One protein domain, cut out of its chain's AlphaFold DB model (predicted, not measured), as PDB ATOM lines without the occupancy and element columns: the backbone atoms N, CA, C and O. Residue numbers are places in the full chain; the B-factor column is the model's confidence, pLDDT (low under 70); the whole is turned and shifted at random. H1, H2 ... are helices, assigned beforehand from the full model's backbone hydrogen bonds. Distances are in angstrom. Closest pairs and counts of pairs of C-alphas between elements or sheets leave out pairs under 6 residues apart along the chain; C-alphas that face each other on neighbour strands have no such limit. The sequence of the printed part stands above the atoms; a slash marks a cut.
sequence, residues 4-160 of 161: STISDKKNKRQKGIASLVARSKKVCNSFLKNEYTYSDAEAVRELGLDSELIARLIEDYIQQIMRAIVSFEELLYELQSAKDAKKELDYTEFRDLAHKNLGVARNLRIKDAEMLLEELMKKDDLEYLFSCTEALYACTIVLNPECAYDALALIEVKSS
ATOM      1  N   SER A   4     151.267 108.825  95.799       65.12
ATOM      2  CA  SER A   4     150.270 109.865  96.110       65.12
ATOM      3  C   SER A   4     149.387 110.204  94.903       65.12
ATOM      4  O   SER A   4     148.175 110.311  95.040       65.12
ATOM      5  N   THR A   5     149.955 110.279  93.696       66.62
ATOM      6  CA  THR A   5     149.210 110.653  92.484       66.62
ATOM      7  C   THR A   5     148.273 109.536  92.007       66.62
ATOM      8  O   THR A   5     147.252 109.806  91.373       66.62
ATOM      9  N   ILE A   6     148.603 108.277  92.307       71.12
ATOM     10  CA  ILE A   6     147.761 107.107  92.010       71.12
ATOM     11  C   ILE A   6     146.591 107.034  93.003       71.12
ATOM     12  O   ILE A   6     145.447 106.830  92.590       71.12
ATOM     13  N   SER A   7     146.862 107.272  94.290       73.75
ATOM     14  CA  SER A   7     145.848 107.318  95.351       73.75
ATOM     15  C   SER A   7     144.796 108.409  95.102       73.75
ATOM     16  O   SER A   7     143.591 108.148  95.161       73.75
ATOM     17  N   ASP A   8     145.231 109.604  94.695       75.31
ATOM     18  CA  ASP A   8     144.335 110.732  94.417       75.31
ATOM     19  C   ASP A   8     143.414 110.478  93.212       75.31
ATOM     20  O   ASP A   8     142.217 110.780  93.254       75.31
ATOM     21  N   LYS A   9     143.938 109.854  92.145       74.56
ATOM     22  CA  LYS A   9     143.138 109.467  90.970       74.56
ATOM     23  C   LYS A   9     142.095 108.401  91.311       74.56
ATOM     24  O   LYS A   9     140.946 108.521  90.882       74.56
ATOM     25  N   LYS A  10     142.466 107.395  92.109       76.00
ATOM     26  CA  LYS A  10     141.555 106.326  92.547       76.00
ATOM     27  C   LYS A  10     140.414 106.879  93.407       76.00
ATOM     28  O   LYS A  10     139.252 106.567  93.153       76.00
ATOM     29  N   ASN A  11     140.731 107.778  94.342       83.19
ATOM     30  CA  ASN A  11     139.737 108.459  95.175       83.19
ATOM     31  C   ASN A  11     138.781 109.335  94.354       83.19
ATOM     32  O   ASN A  11     137.581 109.369  94.629       83.19
ATOM     33  N   LYS A  12     139.281 110.028  93.321       86.19
ATOM     34  CA  LYS A  12     138.435 110.821  92.418       86.19
ATOM     35  C   LYS A  12     137.465 109.937  91.625       86.19
ATOM     36  O   LYS A  12     136.280 110.264  91.582       86.19
ATOM     37  N   ARG A  13     137.936 108.814  91.060       89.00
ATOM     38  CA  ARG A  13     137.081 107.848  90.336       89.00
ATOM     39  C   ARG A  13     135.972 107.314  91.237       89.00
ATOM     40  O   ARG A  13     134.806 107.394  90.876       89.00
ATOM     41  N   GLN A  14     136.317 106.843  92.435       89.00
ATOM     42  CA  GLN A  14     135.338 106.288  93.376       89.00
ATOM     43  C   GLN A  14     134.264 107.306  93.784       89.00
ATOM     44  O   GLN A  14     133.083 106.971  93.817       89.00
ATOM     45  N   LYS A  15     134.646 108.568  94.031       89.31
ATOM     46  CA  LYS A  15     133.678 109.646  94.296       89.31
ATOM     47  C   LYS A  15     132.771 109.923  93.093       89.31
ATOM     48  O   LYS A  15     131.573 110.131  93.284       89.31
ATOM     49  N   GLY A  16     133.325 109.907  91.879       87.75
ATOM     50  CA  GLY A  16     132.567 110.062  90.634       87.75
ATOM     51  C   GLY A  16     131.510 108.970  90.465       87.75
ATOM     52  O   GLY A  16     130.331 109.281  90.307       87.75
ATOM     53  N   ILE A  17     131.916 107.705  90.607       90.50
ATOM     54  CA  ILE A  17     131.018 106.543  90.548       90.50
ATOM     55  C   ILE A  17     129.928 106.646  91.618       90.50
ATOM     56  O   ILE A  17     128.747 106.526  91.305       90.50
ATOM     57  N   ALA A  18     130.289 106.931  92.873       89.75
ATOM     58  CA  ALA A  18     129.317 107.030  93.961       89.75
ATOM     59  C   ALA A  18     128.261 108.123  93.711       89.75
ATOM     60  O   ALA A  18     127.069 107.903  93.936       89.75
ATOM     61  N   SER A  19     128.681 109.289  93.209       90.38
ATOM     62  CA  SER A  19     127.767 110.379  92.847       90.38
ATOM     63  C   SER A  19     126.864 110.014  91.665       90.38
ATOM     64  O   SER A  19     125.678 110.355  91.662       90.38
ATOM     65  N   LEU A  20     127.402 109.305  90.670       89.62
ATOM     66  CA  LEU A  20     126.642 108.817  89.525       89.62
ATOM     67  C   LEU A  20     125.560 107.823  89.972       89.62
ATOM     68  O   LEU A  20     124.383 108.057  89.714       89.62
ATOM     69  N   VAL A  21     125.928 106.811  90.760       91.31
ATOM     70  CA  VAL A  21     124.995 105.813  91.308       91.31
ATOM     71  C   VAL A  21     123.895 106.452  92.150       91.31
ATOM     72  O   VAL A  21     122.732 106.075  92.023       91.31
ATOM     73  N   ALA A  22     124.231 107.417  93.012       89.25
ATOM     74  CA  ALA A  22     123.243 108.073  93.867       89.25
ATOM     75  C   ALA A  22     122.150 108.783  93.050       89.25
ATOM     76  O   ALA A  22     120.970 108.699  93.394       89.25
ATOM     77  N   ARG A  23     122.531 109.446  91.951       90.06
ATOM     78  CA  ARG A  23     121.583 110.085  91.028       90.06
ATOM     79  C   ARG A  23     120.762 109.046  90.270       90.06
ATOM     80  O   ARG A  23     119.539 109.142  90.276       90.06
ATOM     81  N   SER A  24     121.410 108.026  89.712       90.88
ATOM     82  CA  SER A  24     120.736 106.976  88.942       90.88
ATOM     83  C   SER A  24     119.705 106.214  89.768       90.88
ATOM     84  O   SER A  24     118.575 106.049  89.328       90.88
ATOM     85  N   LYS A  25     120.022 105.852  91.018       88.94
ATOM     86  CA  LYS A  25     119.051 105.211  91.920       88.94
ATOM     87  C   LYS A  25     117.793 106.056  92.123       88.94
ATOM     88  O   LYS A  25     116.700 105.508  92.188       88.94
ATOM     89  N   LYS A  26     117.920 107.384  92.200       88.25
ATOM     90  CA  LYS A  26     116.759 108.276  92.336       88.25
ATOM     91  C   LYS A  26     115.845 108.191  91.109       88.25
ATOM     92  O   LYS A  26     114.636 108.078  91.287       88.25
ATOM     93  N   VAL A  27     116.426 108.202  89.907       89.12
ATOM     94  CA  VAL A  27     115.695 108.069  88.634       89.12
ATOM     95  C   VAL A  27     115.027 106.695  88.534       89.12
ATOM     96  O   VAL A  27     113.810 106.624  88.344       89.12
ATOM     97  N   CYS A  28     115.777 105.610  88.763       86.19
ATOM     98  CA  CYS A  28     115.243 104.244  88.774       86.19
ATOM     99  C   CYS A  28     114.037 104.127  89.713       86.19
ATOM    100  O   CYS A  28     112.986 103.645  89.310       86.19
ATOM    101  N   ASN A  29     114.151 104.628  90.945       83.69
ATOM    102  CA  ASN A  29     113.085 104.514  91.939       83.69
ATOM    103  C   ASN A  29     111.826 105.299  91.547       83.69
ATOM    104  O   ASN A  29     110.717 104.849  91.834       83.69
ATOM    105  N   SER A  30     111.976 106.459  90.894       83.38
ATOM    106  CA  SER A  30     110.825 107.227  90.406       83.38
ATOM    107  C   SER A  30     110.092 106.543  89.253       83.38
ATOM    108  O   SER A  30     108.874 106.674  89.164       83.38
ATOM    109  N   PHE A  31     110.812 105.802  88.406       81.69
ATOM    110  CA  PHE A  31     110.247 105.200  87.200       81.69
ATOM    111  C   PHE A  31     109.756 103.759  87.426       81.69
ATOM    112  O   PHE A  31     108.668 103.396  86.991       81.69
ATOM    113  N   LEU A  32     110.529 102.952  88.159       77.25
ATOM    114  CA  LEU A  32     110.341 101.502  88.323       77.25
ATOM    115  C   LEU A  32     109.686 101.097  89.654       77.25
ATOM    116  O   LEU A  32     109.533  99.911  89.931       77.25
ATOM    117  N   LYS A  33     109.350 102.065  90.519       72.81
ATOM    118  CA  LYS A  33     108.684 101.842  91.821       72.81
ATOM    119  C   LYS A  33     109.351 100.784  92.731       72.81
ATOM    120  O   LYS A  33     108.677 100.199  93.572       72.81
ATOM    121  N   ASN A  34     110.674 100.605  92.635       62.03
ATOM    122  CA  ASN A  34     111.484  99.637  93.404       62.03
ATOM    123  C   ASN A  34     111.187  98.147  93.140       62.03
ATOM    124  O   ASN A  34     111.471  97.321  94.007       62.03
ATOM    125  N   GLU A  35     110.617  97.771  91.996       61.75
ATOM    126  CA  GLU A  35     110.129  96.393  91.829       61.75
ATOM    127  C   GLU A  35     111.195  95.371  91.411       61.75
ATOM    128  O   GLU A  35     110.977  94.172  91.591       61.75
ATOM    129  N   TYR A  36     112.371  95.790  90.931       59.28
ATOM    130  CA  TYR A  36     113.386  94.839  90.479       59.28
ATOM    131  C   TYR A  36     114.822  95.273  90.794       59.28
ATOM    132  O   TYR A  36     115.197  96.442  90.765       59.28
ATOM    133  N   THR A  37     115.631  94.291  91.181       69.19
ATOM    134  CA  THR A  37     117.081  94.392  91.352       69.19
ATOM    135  C   THR A  37     117.660  93.160  90.683       69.19
ATOM    136  O   THR A  37     117.329  92.039  91.066       69.19
ATOM    137  N   TYR A  38     118.486  93.369  89.663       80.38
ATOM    138  CA  TYR A  38     119.062  92.272  88.901       80.38
ATOM    139  C   TYR A  38     119.921  91.349  89.778       80.38
ATOM    140  O   TYR A  38     120.738  91.812  90.576       80.38
ATOM    141  N   SER A  39     119.772  90.040  89.571       80.25
ATOM    142  CA  SER A  39     120.693  89.010  90.049       80.25
ATOM    143  C   SER A  39     121.061  88.099  88.883       80.25
ATOM    144  O   SER A  39     120.193  87.604  88.166       80.25
ATOM    145  N   ASP A  40     122.355  87.845  88.724       83.06
ATOM    146  CA  ASP A  40     122.901  86.933  87.719       83.06
ATOM    147  C   ASP A  40     122.501  85.468  87.952       83.06
ATOM    148  O   ASP A  40     122.524  84.674  87.015       83.06
ATOM    149  N   ALA A  41     122.067  85.101  89.162       86.06
ATOM    150  CA  ALA A  41     121.684  83.739  89.522       86.06
ATOM    151  C   ALA A  41     120.564  83.163  88.638       86.06
ATOM    152  O   ALA A  41     120.575  81.970  88.321       86.06
ATOM    153  N   GLU A  42     119.596  83.990  88.230       85.88
ATOM    154  CA  GLU A  42     118.544  83.572  87.299       85.88
ATOM    155  C   GLU A  42     119.125  83.265  85.917       85.88
ATOM    156  O   GLU A  42     118.865  82.194  85.367       85.88
ATOM    157  N   ALA A  43     119.968  84.158  85.395       87.69
ATOM    158  CA  ALA A  43     120.609  83.985  84.099       87.69
ATOM    159  C   ALA A  43     121.560  82.773  84.090       87.69
ATOM    160  O   ALA A  43     121.496  81.963  83.172       87.69
ATOM    161  N   VAL A  44     122.367  82.585  85.139       90.00
ATOM    162  CA  VAL A  44     123.225  81.401  85.342       90.00
ATOM    163  C   VAL A  44     122.400  80.114  85.279       90.00
ATOM    164  O   VAL A  44     122.713  79.202  84.513       90.00
ATOM    165  N   ARG A  45     121.311  80.047  86.057       90.75
ATOM    166  CA  ARG A  45     120.457  78.855  86.148       90.75
ATOM    167  C   ARG A  45     119.765  78.536  84.824       90.75
ATOM    168  O   ARG A  45     119.687  77.370  84.455       90.75
ATOM    169  N   GLU A  46     119.224  79.543  84.144       89.12
ATOM    170  CA  GLU A  46     118.413  79.339  82.939       89.12
ATOM    171  C   GLU A  46     119.239  79.166  81.667       89.12
ATOM    172  O   GLU A  46     118.830  78.422  80.778       89.12
ATOM    173  N   LEU A  47     120.392  79.830  81.576       88.69
ATOM    174  CA  LEU A  47     121.278  79.723  80.417       88.69
ATOM    175  C   LEU A  47     122.268  78.558  80.543       88.69
ATOM    176  O   LEU A  47     122.887  78.184  79.550       88.69
ATOM    177  N   GLY A  48     122.424  77.978  81.740       90.06
ATOM    178  CA  GLY A  48     123.386  76.902  81.991       90.06
ATOM    179  C   GLY A  48     124.841  77.353  81.826       90.06
ATOM    180  O   GLY A  48     125.697  76.545  81.470       90.06
ATOM    181  N   LEU A  49     125.103  78.645  82.039       91.12
ATOM    182  CA  LEU A  49     126.420  79.267  81.931       91.12
ATOM    183  C   LEU A  49     126.983  79.531  83.324       91.12
ATOM    184  O   LEU A  49     126.232  79.765  84.268       91.12
ATOM    185  N   ASP A  50     128.305  79.528  83.454       93.81
ATOM    186  CA  ASP A  50     128.949  79.945  84.694       93.81
ATOM    187  C   ASP A  50     128.798  81.461  84.934       93.81
ATOM    188  O   ASP A  50     128.577  82.256  84.015       93.81
ATOM    189  N   SER A  51     128.922  81.868  86.198       92.38
ATOM    190  CA  SER A  51     128.748  83.262  86.617       92.38
ATOM    191  C   SER A  51     129.783  84.212  86.011       92.38
ATOM    192  O   SER A  51     129.479  85.381  85.798       92.38
ATOM    193  N   GLU A  52     130.997  83.740  85.713       94.00
ATOM    194  CA  GLU A  52     132.046  84.577  85.118       94.00
ATOM    195  C   GLU A  52     131.708  84.924  83.664       94.00
ATOM    196  O   GLU A  52     131.888  86.061  83.223       94.00
ATOM    197  N   LEU A  53     131.176  83.964  82.909       94.69
ATOM    198  CA  LEU A  53     130.673  84.212  81.567       94.69
ATOM    199  C   LEU A  53     129.457  85.147  81.587       94.69
ATOM    200  O   LEU A  53     129.413  86.077  80.785       94.69
ATOM    201  N   ILE A  54     128.510  84.962  82.513       94.56
ATOM    202  CA  ILE A  54     127.368  85.880  82.666       94.56
ATOM    203  C   ILE A  54     127.835  87.301  82.997       94.56
ATOM    204  O   ILE A  54     127.370  88.250  82.370       94.56
ATOM    205  N   ALA A  55     128.796  87.456  83.910       92.88
ATOM    206  CA  ALA A  55     129.360  88.758  84.253       92.88
ATOM    207  C   ALA A  55     129.967  89.465  83.029       92.88
ATOM    208  O   ALA A  55     129.671  90.634  82.789       92.88
ATOM    209  N   ARG A  56     130.735  88.745  82.198       95.19
ATOM    210  CA  ARG A  56     131.288  89.295  80.947       95.19
ATOM    211  C   ARG A  56     130.203  89.692  79.948       95.19
ATOM    212  O   ARG A  56     130.282  90.761  79.356       95.19
ATOM    213  N   LEU A  57     129.160  88.875  79.797       95.81
ATOM    214  CA  LEU A  57     128.035  89.205  78.917       95.81
ATOM    215  C   LEU A  57     127.267  90.446  79.398       95.81
ATOM    216  O   LEU A  57     126.789  91.227  78.577       95.81
ATOM    217  N   ILE A  58     127.161  90.652  80.713       95.56
ATOM    218  CA  ILE A  58     126.590  91.875  81.289       95.56
ATOM    219  C   ILE A  58     127.476  93.082  80.973       95.56
ATOM    220  O   ILE A  58     126.953  94.130  80.603       95.56
ATOM    221  N   GLU A  59     128.798  92.958  81.093       96.06
ATOM    222  CA  GLU A  59     129.725  94.033  80.724       96.06
ATOM    223  C   GLU A  59     129.597  94.400  79.239       96.06
ATOM    224  O   GLU A  59     129.453  95.580  78.913       96.06
ATOM    225  N   ASP A  60     129.548  93.407  78.348       96.38
ATOM    226  CA  ASP A  60     129.329  93.618  76.913       96.38
ATOM    227  C   ASP A  60     127.980  94.295  76.637       96.38
ATOM    228  O   ASP A  60     127.900  95.254  75.861       96.38
ATOM    229  N   TYR A  61     126.918  93.851  77.318       97.06
ATOM    230  CA  TYR A  61     125.603  94.481  77.242       97.06
ATOM    231  C   TYR A  61     125.646  95.945  77.686       97.06
ATOM    232  O   TYR A  61     125.098  96.799  76.993       97.06
ATOM    233  N   ILE A  62     126.323  96.261  78.792       97.19
ATOM    234  CA  ILE A  62     126.461  97.639  79.283       97.19
ATOM    235  C   ILE A  62     127.173  98.501  78.244       97.19
ATOM    236  O   ILE A  62     126.709  99.587  77.903       97.19
ATOM    237  N   GLN A  63     128.266  98.006  77.670       96.38
ATOM    238  CA  GLN A  63     128.983  98.713  76.614       96.38
ATOM    239  C   GLN A  63     128.111  98.957  75.372       96.38
ATOM    240  O   GLN A  63     128.211 100.016  74.744       96.38
ATOM    241  N   GLN A  64     127.264  97.994  75.006       96.31
ATOM    242  CA  GLN A  64     126.330  98.119  73.891       96.31
ATOM    243  C   GLN A  64     125.202  99.113  74.196       96.31
ATOM    244  O   GLN A  64     124.984 100.039  73.412       96.31
ATOM    245  N   ILE A  65     124.497  98.947  75.317       97.81
ATOM    246  CA  ILE A  65     123.312  99.747  75.641       97.81
ATOM    247  C   ILE A  65     123.679 101.206  75.908       97.81
ATOM    248  O   ILE A  65     122.938 102.092  75.506       97.81
ATOM    249  N   MET A  66     124.856 101.481  76.479       96.94
ATOM    250  CA  MET A  66     125.339 102.852  76.677       96.94
ATOM    251  C   MET A  66     125.553 103.585  75.353       96.94
ATOM    252  O   MET A  66     125.243 104.767  75.251       96.94
ATOM    253  N   ARG A  67     126.030 102.890  74.313       95.94
ATOM    254  CA  ARG A  67     126.109 103.465  72.961       95.94
ATOM    255  C   ARG A  67     124.726 103.650  72.350       95.94
ATOM    256  O   ARG A  67     124.472 104.678  71.739       95.94
ATOM    257  N   ALA A  68     123.836 102.678  72.538       97.44
ATOM    258  CA  ALA A  68     122.466 102.775  72.051       97.44
ATOM    259  C   ALA A  68     121.698 103.935  72.703       97.44
ATOM    260  O   ALA A  68     120.923 104.580  72.017       97.44
ATOM    261  N   ILE A  69     121.937 104.234  73.984       97.88
ATOM    262  CA  ILE A  69     121.348 105.384  74.690       97.88
ATOM    263  C   ILE A  69     121.709 106.702  74.007       97.88
ATOM    264  O   ILE A  69     120.814 107.499  73.760       97.88
ATOM    265  N   VAL A  70     122.975 106.897  73.628       96.19
ATOM    266  CA  VAL A  70     123.384 108.088  72.863       96.19
ATOM    267  C   VAL A  70     122.598 108.180  71.553       96.19
ATOM    268  O   VAL A  70     122.014 109.215  71.254       96.19
ATOM    269  N   SER A  71     122.495 107.074  70.812       97.56
ATOM    270  CA  SER A  71     121.715 107.045  69.570       97.56
ATOM    271  C   SER A  71     120.207 107.230  69.792       97.56
ATOM    272  O   SER A  71     119.542 107.831  68.956       97.56
ATOM    273  N   PHE A  72     119.640 106.753  70.906       98.44
ATOM    274  CA  PHE A  72     118.244 107.026  71.257       98.44
ATOM    275  C   PHE A  72     118.016 108.516  71.481       98.44
ATOM    276  O   PHE A  72     117.029 109.048  70.983       98.44
ATOM    277  N   GLU A  73     118.912 109.187  72.206       97.50
ATOM    278  CA  GLU A  73     118.822 110.629  72.434       97.50
ATOM    279  C   GLU A  73     118.879 111.398  71.109       97.50
ATOM    280  O   GLU A  73     118.009 112.231  70.860       97.50
ATOM    281  N   GLU A  74     119.836 111.075  70.235       97.69
ATOM    282  CA  GLU A  74     119.956 111.668  68.895       97.69
ATOM    283  C   GLU A  74     118.655 111.517  68.089       97.69
ATOM    284  O   GLU A  74     118.082 112.515  67.643       97.69
ATOM    285  N   LEU A  75     118.123 110.295  67.994       98.50
ATOM    286  CA  LEU A  75     116.879 110.008  67.274       98.50
ATOM    287  C   LEU A  75     115.662 110.717  67.891       98.50
ATOM    288  O   LEU A  75     114.781 111.187  67.169       98.50
ATOM    289  N   LEU A  76     115.593 110.840  69.219       98.50
ATOM    290  CA  LEU A  76     114.515 111.580  69.881       98.50
ATOM    291  C   LEU A  76     114.591 113.082  69.599       98.50
ATOM    292  O   LEU A  76     113.548 113.713  69.407       98.50
ATOM    293  N   TYR A  77     115.791 113.662  69.524       98.19
ATOM    294  CA  TYR A  77     115.956 115.059  69.116       98.19
ATOM    295  C   TYR A  77     115.576 115.287  67.651       98.19
ATOM    296  O   TYR A  77     114.976 116.318  67.327       98.19
ATOM    297  N   GLU A  78     115.865 114.333  66.765       98.25
ATOM    298  CA  GLU A  78     115.419 114.375  65.369       98.25
ATOM    299  C   GLU A  78     113.890 114.318  65.262       98.25
ATOM    300  O   GLU A  78     113.284 115.164  64.596       98.25
ATOM    301  N   LEU A  79     113.251 113.395  65.988       98.38
ATOM    302  CA  LEU A  79     111.792 113.292  66.081       98.38
ATOM    303  C   LEU A  79     111.163 114.573  66.641       98.38
ATOM    304  O   LEU A  79     110.175 115.072  66.097       98.38
ATOM    305  N   GLN A  80     111.741 115.144  67.697       98.31
ATOM    306  CA  GLN A  80     111.267 116.397  68.281       98.31
ATOM    307  C   GLN A  80     111.388 117.555  67.282       98.31
ATOM    308  O   GLN A  80     110.435 118.308  67.084       98.31
ATOM    309  N   SER A  81     112.507 117.641  66.563       98.06
ATOM    310  CA  SER A  81     112.716 118.648  65.517       98.06
ATOM    311  C   SER A  81     111.718 118.496  64.361       98.06
ATOM    312  O   SER A  81     111.190 119.487  63.851       98.06
ATOM    313  N   ALA A  82     111.416 117.261  63.950       98.00
ATOM    314  CA  ALA A  82     110.393 116.971  62.948       98.00
ATOM    315  C   ALA A  82     108.989 117.369  63.434       98.00
ATOM    316  O   ALA A  82     108.239 117.994  62.677       98.00
ATOM    317  N   LYS A  83     108.664 117.093  64.704       97.69
ATOM    318  CA  LYS A  83     107.398 117.474  65.348       97.69
ATOM    319  C   LYS A  83     107.214 118.988  65.351       97.69
ATOM    320  O   LYS A  83     106.160 119.477  64.943       97.69
ATOM    321  N   ASP A  84     108.249 119.728  65.738       97.81
ATOM    322  CA  ASP A  84     108.230 121.194  65.776       97.81
ATOM    323  C   ASP A  84     108.101 121.795  64.369       97.81
ATOM    324  O   ASP A  84     107.378 122.772  64.154       97.81
ATOM    325  N   ALA A  85     108.717 121.146  63.376       97.75
ATOM    326  CA  ALA A  85     108.559 121.468  61.961       97.75
ATOM    327  C   ALA A  85     107.227 120.982  61.348       97.75
ATOM    328  O   ALA A  85     107.012 121.179  60.150       97.75
ATOM    329  N   LYS A  86     106.336 120.363  62.139       97.44
ATOM    330  CA  LYS A  86     105.049 119.781  61.711       97.44
ATOM    331  C   LYS A  86     105.186 118.760  60.574       97.44
ATOM    332  O   LYS A  86     104.330 118.686  59.692       97.44
ATOM    333  N   LYS A  87     106.278 117.998  60.582       97.62
ATOM    334  CA  LYS A  87     106.501 116.868  59.677       97.62
ATOM    335  C   LYS A  87     105.903 115.595  60.272       97.62
ATOM    336  O   LYS A  87     105.663 115.510  61.474       97.62
ATOM    337  N   GLU A  88     105.665 114.614  59.409       96.38
ATOM    338  CA  GLU A  88     105.355 113.255  59.845       96.38
ATOM    339  C   GLU A  88     106.539 112.687  60.639       96.38
ATOM    340  O   GLU A  88     107.699 112.932  60.296       96.38
ATOM    341  N   LEU A  89     106.234 111.985  61.730       97.69
ATOM    342  CA  LEU A  89     107.230 111.399  62.618       97.69
ATOM    343  C   LEU A  89     107.481 109.953  62.214       97.69
ATOM    344  O   LEU A  89     106.557 109.139  62.230       97.69
ATOM    345  N   ASP A  90     108.731 109.636  61.894       97.31
ATOM    346  CA  ASP A  90     109.151 108.281  61.559       97.31
ATOM    347  C   ASP A  90     109.936 107.663  62.721       97.31
ATOM    348  O   ASP A  90     111.085 108.007  62.981       97.31
ATOM    349  N   TYR A  91     109.295 106.731  63.423       98.25
ATOM    350  CA  TYR A  91     109.878 106.026  64.564       98.25
ATOM    351  C   TYR A  91     110.623 104.745  64.164       98.25
ATOM    352  O   TYR A  91     111.025 103.988  65.047       98.25
ATOM    353  N   THR A  92     110.768 104.440  62.871       98.00
ATOM    354  CA  THR A  92     111.273 103.135  62.407       98.00
ATOM    355  C   THR A  92     112.662 102.831  62.962       98.00
ATOM    356  O   THR A  92     112.840 101.822  63.644       98.00
ATOM    357  N   GLU A  93     113.630 103.730  62.770       98.12
ATOM    358  CA  GLU A  93     115.004 103.522  63.249       98.12
ATOM    359  C   GLU A  93     115.079 103.440  64.780       98.12
ATOM    360  O   GLU A  93     115.770 102.582  65.339       98.12
ATOM    361  N   PHE A  94     114.298 104.278  65.465       98.56
ATOM    362  CA  PHE A  94     114.192 104.292  66.921       98.56
ATOM    363  C   PHE A  94     113.668 102.958  67.472       98.56
ATOM    364  O   PHE A  94     114.261 102.362  68.377       98.56
ATOM    365  N   ARG A  95     112.583 102.435  66.891       98.50
ATOM    366  CA  ARG A  95     111.975 101.166  67.311       98.50
ATOM    367  C   ARG A  95     112.845  99.966  66.955       98.50
ATOM    368  O   ARG A  95     112.918  99.025  67.745       98.50
ATOM    369  N   ASP A  96     113.552 100.005  65.830       98.25
ATOM    370  CA  ASP A  96     114.510  98.963  65.452       98.25
ATOM    371  C   ASP A  96     115.685  98.889  66.434       98.25
ATOM    372  O   ASP A  96     116.121  97.793  66.813       98.25
ATOM    373  N   LEU A  97     116.190 100.041  66.888       98.44
ATOM    374  CA  LEU A  97     117.228 100.104  67.914       98.44
ATOM    375  C   LEU A  97     116.725  99.546  69.256       98.44
ATOM    376  O   LEU A  97     117.431  98.753  69.892       98.44
ATOM    377  N   ALA A  98     115.498  99.887  69.663       98.44
ATOM    378  CA  ALA A  98     114.859  99.335  70.860       98.44
ATOM    379  C   ALA A  98     114.678  97.816  70.766       98.44
ATOM    380  O   ALA A  98     115.076  97.093  71.678       98.44
ATOM    381  N   HIS A  99     114.190  97.311  69.635       98.12
ATOM    382  CA  HIS A  99     113.971  95.884  69.419       98.12
ATOM    383  C   HIS A  99     115.267  95.059  69.502       98.12
ATOM    384  O   HIS A  99     115.302  94.011  70.153       98.12
ATOM    385  N   LYS A 100     116.362  95.546  68.899       97.38
ATOM    386  CA  LYS A 100     117.676  94.879  68.970       97.38
ATOM    387  C   LYS A 100     118.165  94.752  70.411       97.38
ATOM    388  O   LYS A 100     118.585  93.673  70.828       97.38
ATOM    389  N   ASN A 101     118.087  95.835  71.179       98.25
ATOM    390  CA  ASN A 101     118.540  95.843  72.569       98.25
ATOM    391  C   ASN A 101     117.594  95.064  73.497       98.25
ATOM    392  O   ASN A 101     118.061  94.427  74.440       98.25
ATOM    393  N   LEU A 102     116.290  95.031  73.192       97.62
ATOM    394  CA  LEU A 102     115.296  94.238  73.920       97.62
ATOM    395  C   LEU A 102     115.629  92.744  73.863       97.62
ATOM    396  O   LEU A 102     115.540  92.051  74.876       97.62
ATOM    397  N   GLY A 103     116.059  92.252  72.697       96.25
ATOM    398  CA  GLY A 103     116.509  90.869  72.540       96.25
ATOM    399  C   GLY A 103     117.674  90.518  73.472       96.25
ATOM    400  O   GLY A 103     117.646  89.480  74.132       96.25
ATOM    401  N   VAL A 104     118.668  91.404  73.587       95.88
ATOM    402  CA  VAL A 104     119.830  91.185  74.468       95.88
ATOM    403  C   VAL A 104     119.428  91.234  75.944       95.88
ATOM    404  O   VAL A 104     119.773  90.323  76.698       95.88
ATOM    405  N   ALA A 105     118.642  92.238  76.347       95.81
ATOM    406  CA  ALA A 105     118.157  92.373  77.722       95.81
ATOM    407  C   ALA A 105     117.345  91.144  78.167       95.81
ATOM    408  O   ALA A 105     117.554  90.623  79.265       95.81
ATOM    409  N   ARG A 106     116.477  90.621  77.290       94.75
ATOM    410  CA  ARG A 106     115.719  89.385  77.535       94.75
ATOM    411  C   ARG A 106     116.625  88.177  77.698       94.75
ATOM    412  O   ARG A 106     116.429  87.408  78.639       94.75
ATOM    413  N   ASN A 107     117.623  88.020  76.830       92.88
ATOM    414  CA  ASN A 107     118.568  86.904  76.909       92.88
ATOM    415  C   ASN A 107     119.313  86.886  78.246       92.88
ATOM    416  O   ASN A 107     119.471  85.817  78.821       92.88
ATOM    417  N   LEU A 108     119.679  88.055  78.778       93.62
ATOM    418  CA  LEU A 108     120.384  88.188  80.059       93.62
ATOM    419  C   LEU A 108     119.469  88.332  81.282       93.62
ATOM    420  O   LEU A 108     119.980  88.452  82.394       93.62
ATOM    421  N   ARG A 109     118.141  88.304  81.098       92.88
ATOM    422  CA  ARG A 109     117.121  88.481  82.153       92.88
ATOM    423  C   ARG A 109     117.206  89.830  82.881       92.88
ATOM    424  O   ARG A 109     116.955  89.938  84.078       92.88
ATOM    425  N   ILE A 110     117.525  90.899  82.161       92.69
ATOM    426  CA  ILE A 110     117.602  92.255  82.721       92.69
ATOM    427  C   ILE A 110     116.210  92.901  82.635       92.69
ATOM    428  O   ILE A 110     115.915  93.637  81.695       92.69
ATOM    429  N   LYS A 111     115.330  92.588  83.597       90.62
ATOM    430  CA  LYS A 111     113.900  92.951  83.547       90.62
ATOM    431  C   LYS A 111     113.614  94.449  83.519       90.62
ATOM    432  O   LYS A 111     112.728  94.863  82.779       90.62
ATOM    433  N   ASP A 112     114.396  95.255  84.235       91.19
ATOM    434  CA  ASP A 112     114.270  96.719  84.176       91.19
ATOM    435  C   ASP A 112     114.452  97.241  82.751       91.19
ATOM    436  O   ASP A 112     113.642  98.015  82.244       91.19
ATOM    437  N   ALA A 113     115.509  96.775  82.084       94.56
ATOM    438  CA  ALA A 113     115.792  97.164  80.715       94.56
ATOM    439  C   ALA A 113     114.753  96.598  79.745       94.56
ATOM    440  O   ALA A 113     114.334  97.313  78.841       94.56
ATOM    441  N   GLU A 114     114.303  95.352  79.942       94.88
ATOM    442  CA  GLU A 114     113.225  94.752  79.148       94.88
ATOM    443  C   GLU A 114     111.969  95.633  79.166       94.88
ATOM    444  O   GLU A 114     111.468  95.999  78.105       94.88
ATOM    445  N   MET A 115     111.507  96.033  80.353       93.69
ATOM    446  CA  MET A 115     110.319  96.873  80.494       93.69
ATOM    447  C   MET A 115     110.489  98.226  79.794       93.69
ATOM    448  O   MET A 115     109.616  98.643  79.038       93.69
ATOM    449  N   LEU A 116     111.623  98.896  80.003       95.81
ATOM    450  CA  LEU A 116     111.889 100.199  79.393       95.81
ATOM    451  C   LEU A 116     111.978 100.109  77.866       95.81
ATOM    452  O   LEU A 116     111.377 100.917  77.167       95.81
ATOM    453  N   LEU A 117     112.671  99.101  77.335       97.88
ATOM    454  CA  LEU A 117     112.809  98.895  75.891       97.88
ATOM    455  C   LEU A 117     111.471  98.530  75.229       97.88
ATOM    456  O   LEU A 117     111.230  98.915  74.085       97.88
ATOM    457  N   GLU A 118     110.575  97.840  75.939       97.00
ATOM    458  CA  GLU A 118     109.205  97.627  75.469       97.00
ATOM    459  C   GLU A 118     108.392  98.921  75.382       97.00
ATOM    460  O   GLU A 118     107.639  99.090  74.420       97.00
ATOM    461  N   GLU A 119     108.535  99.825  76.351       96.62
ATOM    462  CA  GLU A 119     107.900 101.145  76.299       96.62
ATOM    463  C   GLU A 119     108.442 101.966  75.121       96.62
ATOM    464  O   GLU A 119     107.652 102.490  74.329       96.62
ATOM    465  N   LEU A 120     109.769 101.977  74.920       98.06
ATOM    466  CA  LEU A 120     110.407 102.642  73.775       98.06
ATOM    467  C   LEU A 120     109.898 102.110  72.423       98.06
ATOM    468  O   LEU A 120     109.751 102.866  71.468       98.06
ATOM    469  N   MET A 121     109.575 100.820  72.322       97.00
ATOM    470  CA  MET A 121     109.031 100.248  71.086       97.00
ATOM    471  C   MET A 121     107.576 100.640  70.793       97.00
ATOM    472  O   MET A 121     107.171 100.632  69.629       97.00
ATOM    473  N   LYS A 122     106.764 100.888  71.827       96.12
ATOM    474  CA  LYS A 122     105.292 100.915  71.713       96.12
ATOM    475  C   LYS A 122     104.680 102.309  71.822       96.12
ATOM    476  O   LYS A 122     103.508 102.465  71.478       96.12
ATOM    477  N   LYS A 123     105.401 103.285  72.373       97.25
ATOM    478  CA  LYS A 123     104.876 104.626  72.657       97.25
ATOM    479  C   LYS A 123     105.372 105.646  71.641       97.25
ATOM    480  O   LYS A 123     106.474 105.516  71.125       97.25
ATOM    481  N   ASP A 124     104.567 106.688  71.444       96.88
ATOM    482  CA  ASP A 124     104.866 107.797  70.523       96.88
ATOM    483  C   ASP A 124     105.010 109.141  71.259       96.88
ATOM    484  O   ASP A 124     105.430 110.144  70.682       96.88
ATOM    485  N   ASP A 125     104.677 109.180  72.552       97.38
ATOM    486  CA  ASP A 125     104.845 110.365  73.390       97.38
ATOM    487  C   ASP A 125     106.337 110.638  73.623       97.38
ATOM    488  O   ASP A 125     106.990 109.945  74.400       97.38
ATOM    489  N   LEU A 126     106.876 111.653  72.941       97.38
ATOM    490  CA  LEU A 126     108.300 111.990  73.001       97.38
ATOM    491  C   LEU A 126     108.780 112.321  74.420       97.38
ATOM    492  O   LEU A 126     109.877 111.909  74.782       97.38
ATOM    493  N   GLU A 127     107.982 113.012  75.238       97.19
ATOM    494  CA  GLU A 127     108.375 113.355  76.616       97.19
ATOM    495  C   GLU A 127     108.501 112.086  77.469       97.19
ATOM    496  O   GLU A 127     109.467 111.902  78.222       97.19
ATOM    497  N   TYR A 128     107.564 111.156  77.283       96.88
ATOM    498  CA  TYR A 128     107.632 109.846  77.917       96.88
ATOM    499  C   TYR A 128     108.819 109.011  77.415       96.88
ATOM    500  O   TYR A 128     109.494 108.363  78.216       96.88
ATOM    501  N   LEU A 129     109.120 109.047  76.115       98.06
ATOM    502  CA  LEU A 129     110.253 108.327  75.529       98.06
ATOM    503  C   LEU A 129     111.611 108.871  76.004       98.06
ATOM    504  O   LEU A 129     112.511 108.079  76.297       98.06
ATOM    505  N   PHE A 130     111.752 110.192  76.161       98.00
ATOM    506  CA  PHE A 130     112.920 110.795  76.814       98.00
ATOM    507  C   PHE A 130     113.067 110.284  78.251       98.00
ATOM    508  O   PHE A 130     114.146 109.839  78.642       98.00
ATOM    509  N   SER A 131     111.967 110.251  79.008       96.12
ATOM    510  CA  SER A 131     111.964 109.748  80.389       96.12
ATOM    511  C   SER A 131     112.343 108.262  80.472       96.12
ATOM    512  O   SER A 131     113.105 107.859  81.352       96.12
ATOM    513  N   CYS A 132     111.859 107.435  79.539       96.75
ATOM    514  CA  CYS A 132     112.236 106.022  79.440       96.75
ATOM    515  C   CYS A 132     113.731 105.849  79.131       96.75
ATOM    516  O   CYS A 132     114.384 104.981  79.709       96.75
ATOM    517  N   THR A 133     114.279 106.679  78.239       97.38
ATOM    518  CA  THR A 133     115.701 106.647  77.858       97.38
ATOM    519  C   THR A 133     116.594 107.047  79.036       97.38
ATOM    520  O   THR A 133     117.565 106.350  79.339       97.38
ATOM    521  N   GLU A 134     116.216 108.091  79.782       96.31
ATOM    522  CA  GLU A 134     116.905 108.495  81.015       96.31
ATOM    523  C   GLU A 134     116.853 107.388  82.083       96.31
ATOM    524  O   GLU A 134     117.858 107.074  82.731       96.31
ATOM    525  N   ALA A 135     115.696 106.741  82.248       95.06
ATOM    526  CA  ALA A 135     115.556 105.616  83.162       95.06
ATOM    527  C   ALA A 135     116.424 104.421  82.737       95.06
ATOM    528  O   ALA A 135     117.057 103.797  83.590       95.06
ATOM    529  N   LEU A 136     116.523 104.126  81.436       96.56
ATOM    530  CA  LEU A 136     117.344 103.031  80.906       96.56
ATOM    531  C   LEU A 136     118.832 103.275  81.174       96.56
ATOM    532  O   LEU A 136     119.546 102.373  81.626       96.56
ATOM    533  N   TYR A 137     119.278 104.512  80.981       96.44
ATOM    534  CA  TYR A 137     120.611 104.964  81.355       96.44
ATOM    535  C   TYR A 137     120.888 104.782  82.849       96.44
ATOM    536  O   TYR A 137     121.890 104.177  83.247       96.44
ATOM    537  N   ALA A 138     119.966 105.238  83.696       94.69
ATOM    538  CA  ALA A 138     120.093 105.102  85.135       94.69
ATOM    539  C   ALA A 138     120.181 103.628  85.575       94.69
ATOM    540  O   ALA A 138     121.058 103.277  86.369       94.69
ATOM    541  N   CYS A 139     119.337 102.755  85.020       93.38
ATOM    542  CA  CYS A 139     119.349 101.322  85.328       93.38
ATOM    543  C   CYS A 139     120.660 100.660  84.909       93.38
ATOM    544  O   CYS A 139     121.212  99.854  85.655       93.38
ATOM    545  N   THR A 140     121.204 101.052  83.757       94.44
ATOM    546  CA  THR A 140     122.489 100.547  83.258       94.44
ATOM    547  C   THR A 140     123.639 100.890  84.210       94.44
ATOM    548  O   THR A 140     124.478 100.040  84.506       94.44
ATOM    549  N   ILE A 141     123.647 102.106  84.764       94.62
ATOM    550  CA  ILE A 141     124.619 102.508  85.790       94.62
ATOM    551  C   ILE A 141     124.465 101.677  87.060       94.62
ATOM    552  O   ILE A 141     125.459 101.285  87.663       94.62
ATOM    553  N   VAL A 142     123.229 101.444  87.508       92.31
ATOM    554  CA  VAL A 142     122.978 100.679  88.736       92.31
ATOM    555  C   VAL A 142     123.381  99.212  88.568       92.31
ATOM    556  O   VAL A 142     123.872  98.625  89.531       92.31
ATOM    557  N   LEU A 143     123.234  98.650  87.363       92.44
ATOM    558  CA  LEU A 143     123.560  97.261  87.042       92.44
ATOM    559  C   LEU A 143     125.045  96.931  87.259       92.44
ATOM    560  O   LEU A 143     125.363  95.958  87.937       92.44
ATOM    561  N   ASN A 144     125.956  97.745  86.718       93.88
ATOM    562  CA  ASN A 144     127.386  97.669  87.034       93.88
ATOM    563  C   ASN A 144     128.010  99.075  86.955       93.88
ATOM    564  O   ASN A 144     128.383  99.532  85.869       93.88
ATOM    565  N   PRO A 145     128.154  99.763  88.103       93.88
ATOM    566  CA  PRO A 145     128.610 101.149  88.138       93.88
ATOM    567  C   PRO A 145     130.013 101.373  87.587       93.88
ATOM    568  O   PRO A 145     130.281 102.424  87.009       93.88
ATOM    569  N   GLU A 146     130.916 100.413  87.788       93.69
ATOM    570  CA  GLU A 146     132.296 100.535  87.323       93.69
ATOM    571  C   GLU A 146     132.358 100.434  85.800       93.69
ATOM    572  O   GLU A 146     132.890 101.334  85.149       93.69
ATOM    573  N   CYS A 147     131.733  99.397  85.235       94.50
ATOM    574  CA  CYS A 147     131.693  99.195  83.789       94.50
ATOM    575  C   CYS A 147     130.973 100.349  83.076       94.50
ATOM    576  O   CYS A 147     131.471 100.864  82.075       94.50
ATOM    577  N   ALA A 148     129.840 100.813  83.616       94.31
ATOM    578  CA  ALA A 148     129.092 101.934  83.046       94.31
ATOM    579  C   ALA A 148     129.889 103.249  83.085       94.31
ATOM    580  O   ALA A 148     129.887 104.001  82.110       94.31
ATOM    581  N   TYR A 149     130.609 103.521  84.178       92.50
ATOM    582  CA  TYR A 149     131.468 104.702  84.285       92.50
ATOM    583  C   TYR A 149     132.608 104.675  83.259       92.50
ATOM    584  O   TYR A 149     132.903 105.688  82.624       92.50
ATOM    585  N   ASP A 150     133.233 103.515  83.063       92.62
ATOM    586  CA  ASP A 150     134.309 103.371  82.086       92.62
ATOM    587  C   ASP A 150     133.764 103.444  80.640       92.62
ATOM    588  O   ASP A 150     134.392 104.059  79.776       92.62
ATOM    589  N   ALA A 151     132.557 102.917  80.380       93.25
ATOM    590  CA  ALA A 151     131.850 103.075  79.104       93.25
ATOM    591  C   ALA A 151     131.600 104.554  78.763       93.25
ATOM    592  O   ALA A 151     131.876 104.983  77.641       93.25
ATOM    593  N   LEU A 152     131.120 105.335  79.738       90.94
ATOM    594  CA  LEU A 152     130.882 106.774  79.600       90.94
ATOM    595  C   LEU A 152     132.147 107.527  79.219       90.94
ATOM    596  O   LEU A 152     132.151 108.263  78.238       90.94
ATOM    597  N   ALA A 153     133.235 107.293  79.954       88.25
ATOM    598  CA  ALA A 153     134.504 107.956  79.687       88.25
ATOM    599  C   ALA A 153     134.998 107.684  78.253       88.25
ATOM    600  O   ALA A 153     135.546 108.571  77.602       88.25
ATOM    601  N   LEU A 154     134.785 106.471  77.730       88.44
ATOM    602  CA  LEU A 154     135.139 106.127  76.351       88.44
ATOM    603  C   LEU A 154     134.249 106.819  75.312       88.44
ATOM    604  O   LEU A 154     134.744 107.177  74.242       88.44
ATOM    605  N   ILE A 155     132.959 106.978  75.599       88.62
ATOM    606  CA  ILE A 155     132.017 107.695  74.731       88.62
ATOM    607  C   ILE A 155     132.399 109.179  74.669       88.62
ATOM    608  O   ILE A 155     132.607 109.695  73.575       88.62
ATOM    609  N   GLU A 156     132.603 109.831  75.818       84.00
ATOM    610  CA  GLU A 156     132.985 111.251  75.904       84.00
ATOM    611  C   GLU A 156     134.274 111.560  75.128       84.00
ATOM    612  O   GLU A 156     134.363 112.564  74.417       84.00
ATOM    613  N   VAL A 157     135.272 110.674  75.225       80.69
ATOM    614  CA  VAL A 157     136.527 110.813  74.475       80.69
ATOM    615  C   VAL A 157     136.275 110.745  72.970       80.69
ATOM    616  O   VAL A 157     136.855 111.537  72.238       80.69
ATOM    617  N   LYS A 158     135.412 109.838  72.495       73.69
ATOM    618  CA  LYS A 158     135.114 109.693  71.061       73.69
ATOM    619  C   LYS A 158     134.298 110.850  70.494       73.69
ATOM    620  O   LYS A 158     134.530 111.207  69.350       73.69
ATOM    621  N   SER A 159     133.406 111.447  71.281       66.19
ATOM    622  CA  SER A 159     132.634 112.630  70.871       66.19
ATOM    623  C   SER A 159     133.463 113.921  70.840       66.19
ATOM    624  O   SER A 159     132.983 114.947  70.371       66.19
ATOM    625  N   SER A 160     134.693 113.888  71.367       58.34
ATOM    626  CA  SER A 160     135.609 115.036  71.421       58.34
ATOM    627  C   SER A 160     136.608 115.092  70.248       58.34
ATOM    628  O   SER A 160     137.485 115.959  70.254       58.34
TER     629      SER A 160
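This is residues 4 to 160 of the 161 residues of an uncharacterized protein of Sulfurimonas sp. H1576 (UniProt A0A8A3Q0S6). Four helices, H3 to H6, stand side by side in an up-and-down bundle, each running against the one before, and H3 is the longest helix. H1 crosses H6 on the outside of the bundle, its residues 4 to 12 sticking out; H7 packs slantwise on H3, and short H2 packs on the beginning of H3. The 157 printed residues hold seven named helices, H1 to H7, and no named strand: all helix. The whole is compact, with a radius of gyration of the C-alphas of 16.8 A and spans of 56 by 42 by 29 A.

H1, residues 4 to 32, touches H6, residues 126 to 143, with residues 20 to 31 alone, opposite ways at a steep tilt of 47 degrees; the closest C-alphas, of Ser 24 and Ala 138, are 4.3 A apart. H2, residues 40 to 47, touches residues 51 to 55 of H3, residues 51 to 84, about perpendicular at 82 degrees, closest at C-alphas 44 and 51, 6.0 A. H3 and H4, residues 92 to 107, form a hairpin at 18 degrees, closest at C-alphas 75 and 94, 6.3 A, with residues 61 to 76 of H3 alone. H4 and H5, residues 111 to 122, form another at 22 degrees, closest at C-alphas 95 and 121, 4.9 A. H5 and H6 form a third at 19 degrees, closest at C-alphas 116 and 132, 5.8 A. H3 touches H6, closest at C-alphas 62 and 140, 6.3 A. H3 touches H7, residues 145 to 158, with residues 59 to 67 alone, at a steep tilt of 49 degrees, closest at C-alphas 63 and 151, 5.8 A. Every O i to N i+4 pair is within hydrogen-bond range in H2, H5, H6 and H7; in H1 24 of 25 are, in H3 28 of 30, in H4 11 of 12.

H1 begins at C-alpha 4 (150.270, 109.865, 96.110) and is 41.5 A long. H3 is 47.9 A, H4 23.0 A and H6 25.4 A long. H7 ends at C-alpha 158 (135.114, 109.693, 71.061).

The two C-alphas farthest apart, of Ser 4 and Glu 88, are 57.8 A apart. The printed part has no cut and no long link. The model's pLDDT is under 70 at residues 4 to 5, 34 to 37 and 159 to 160.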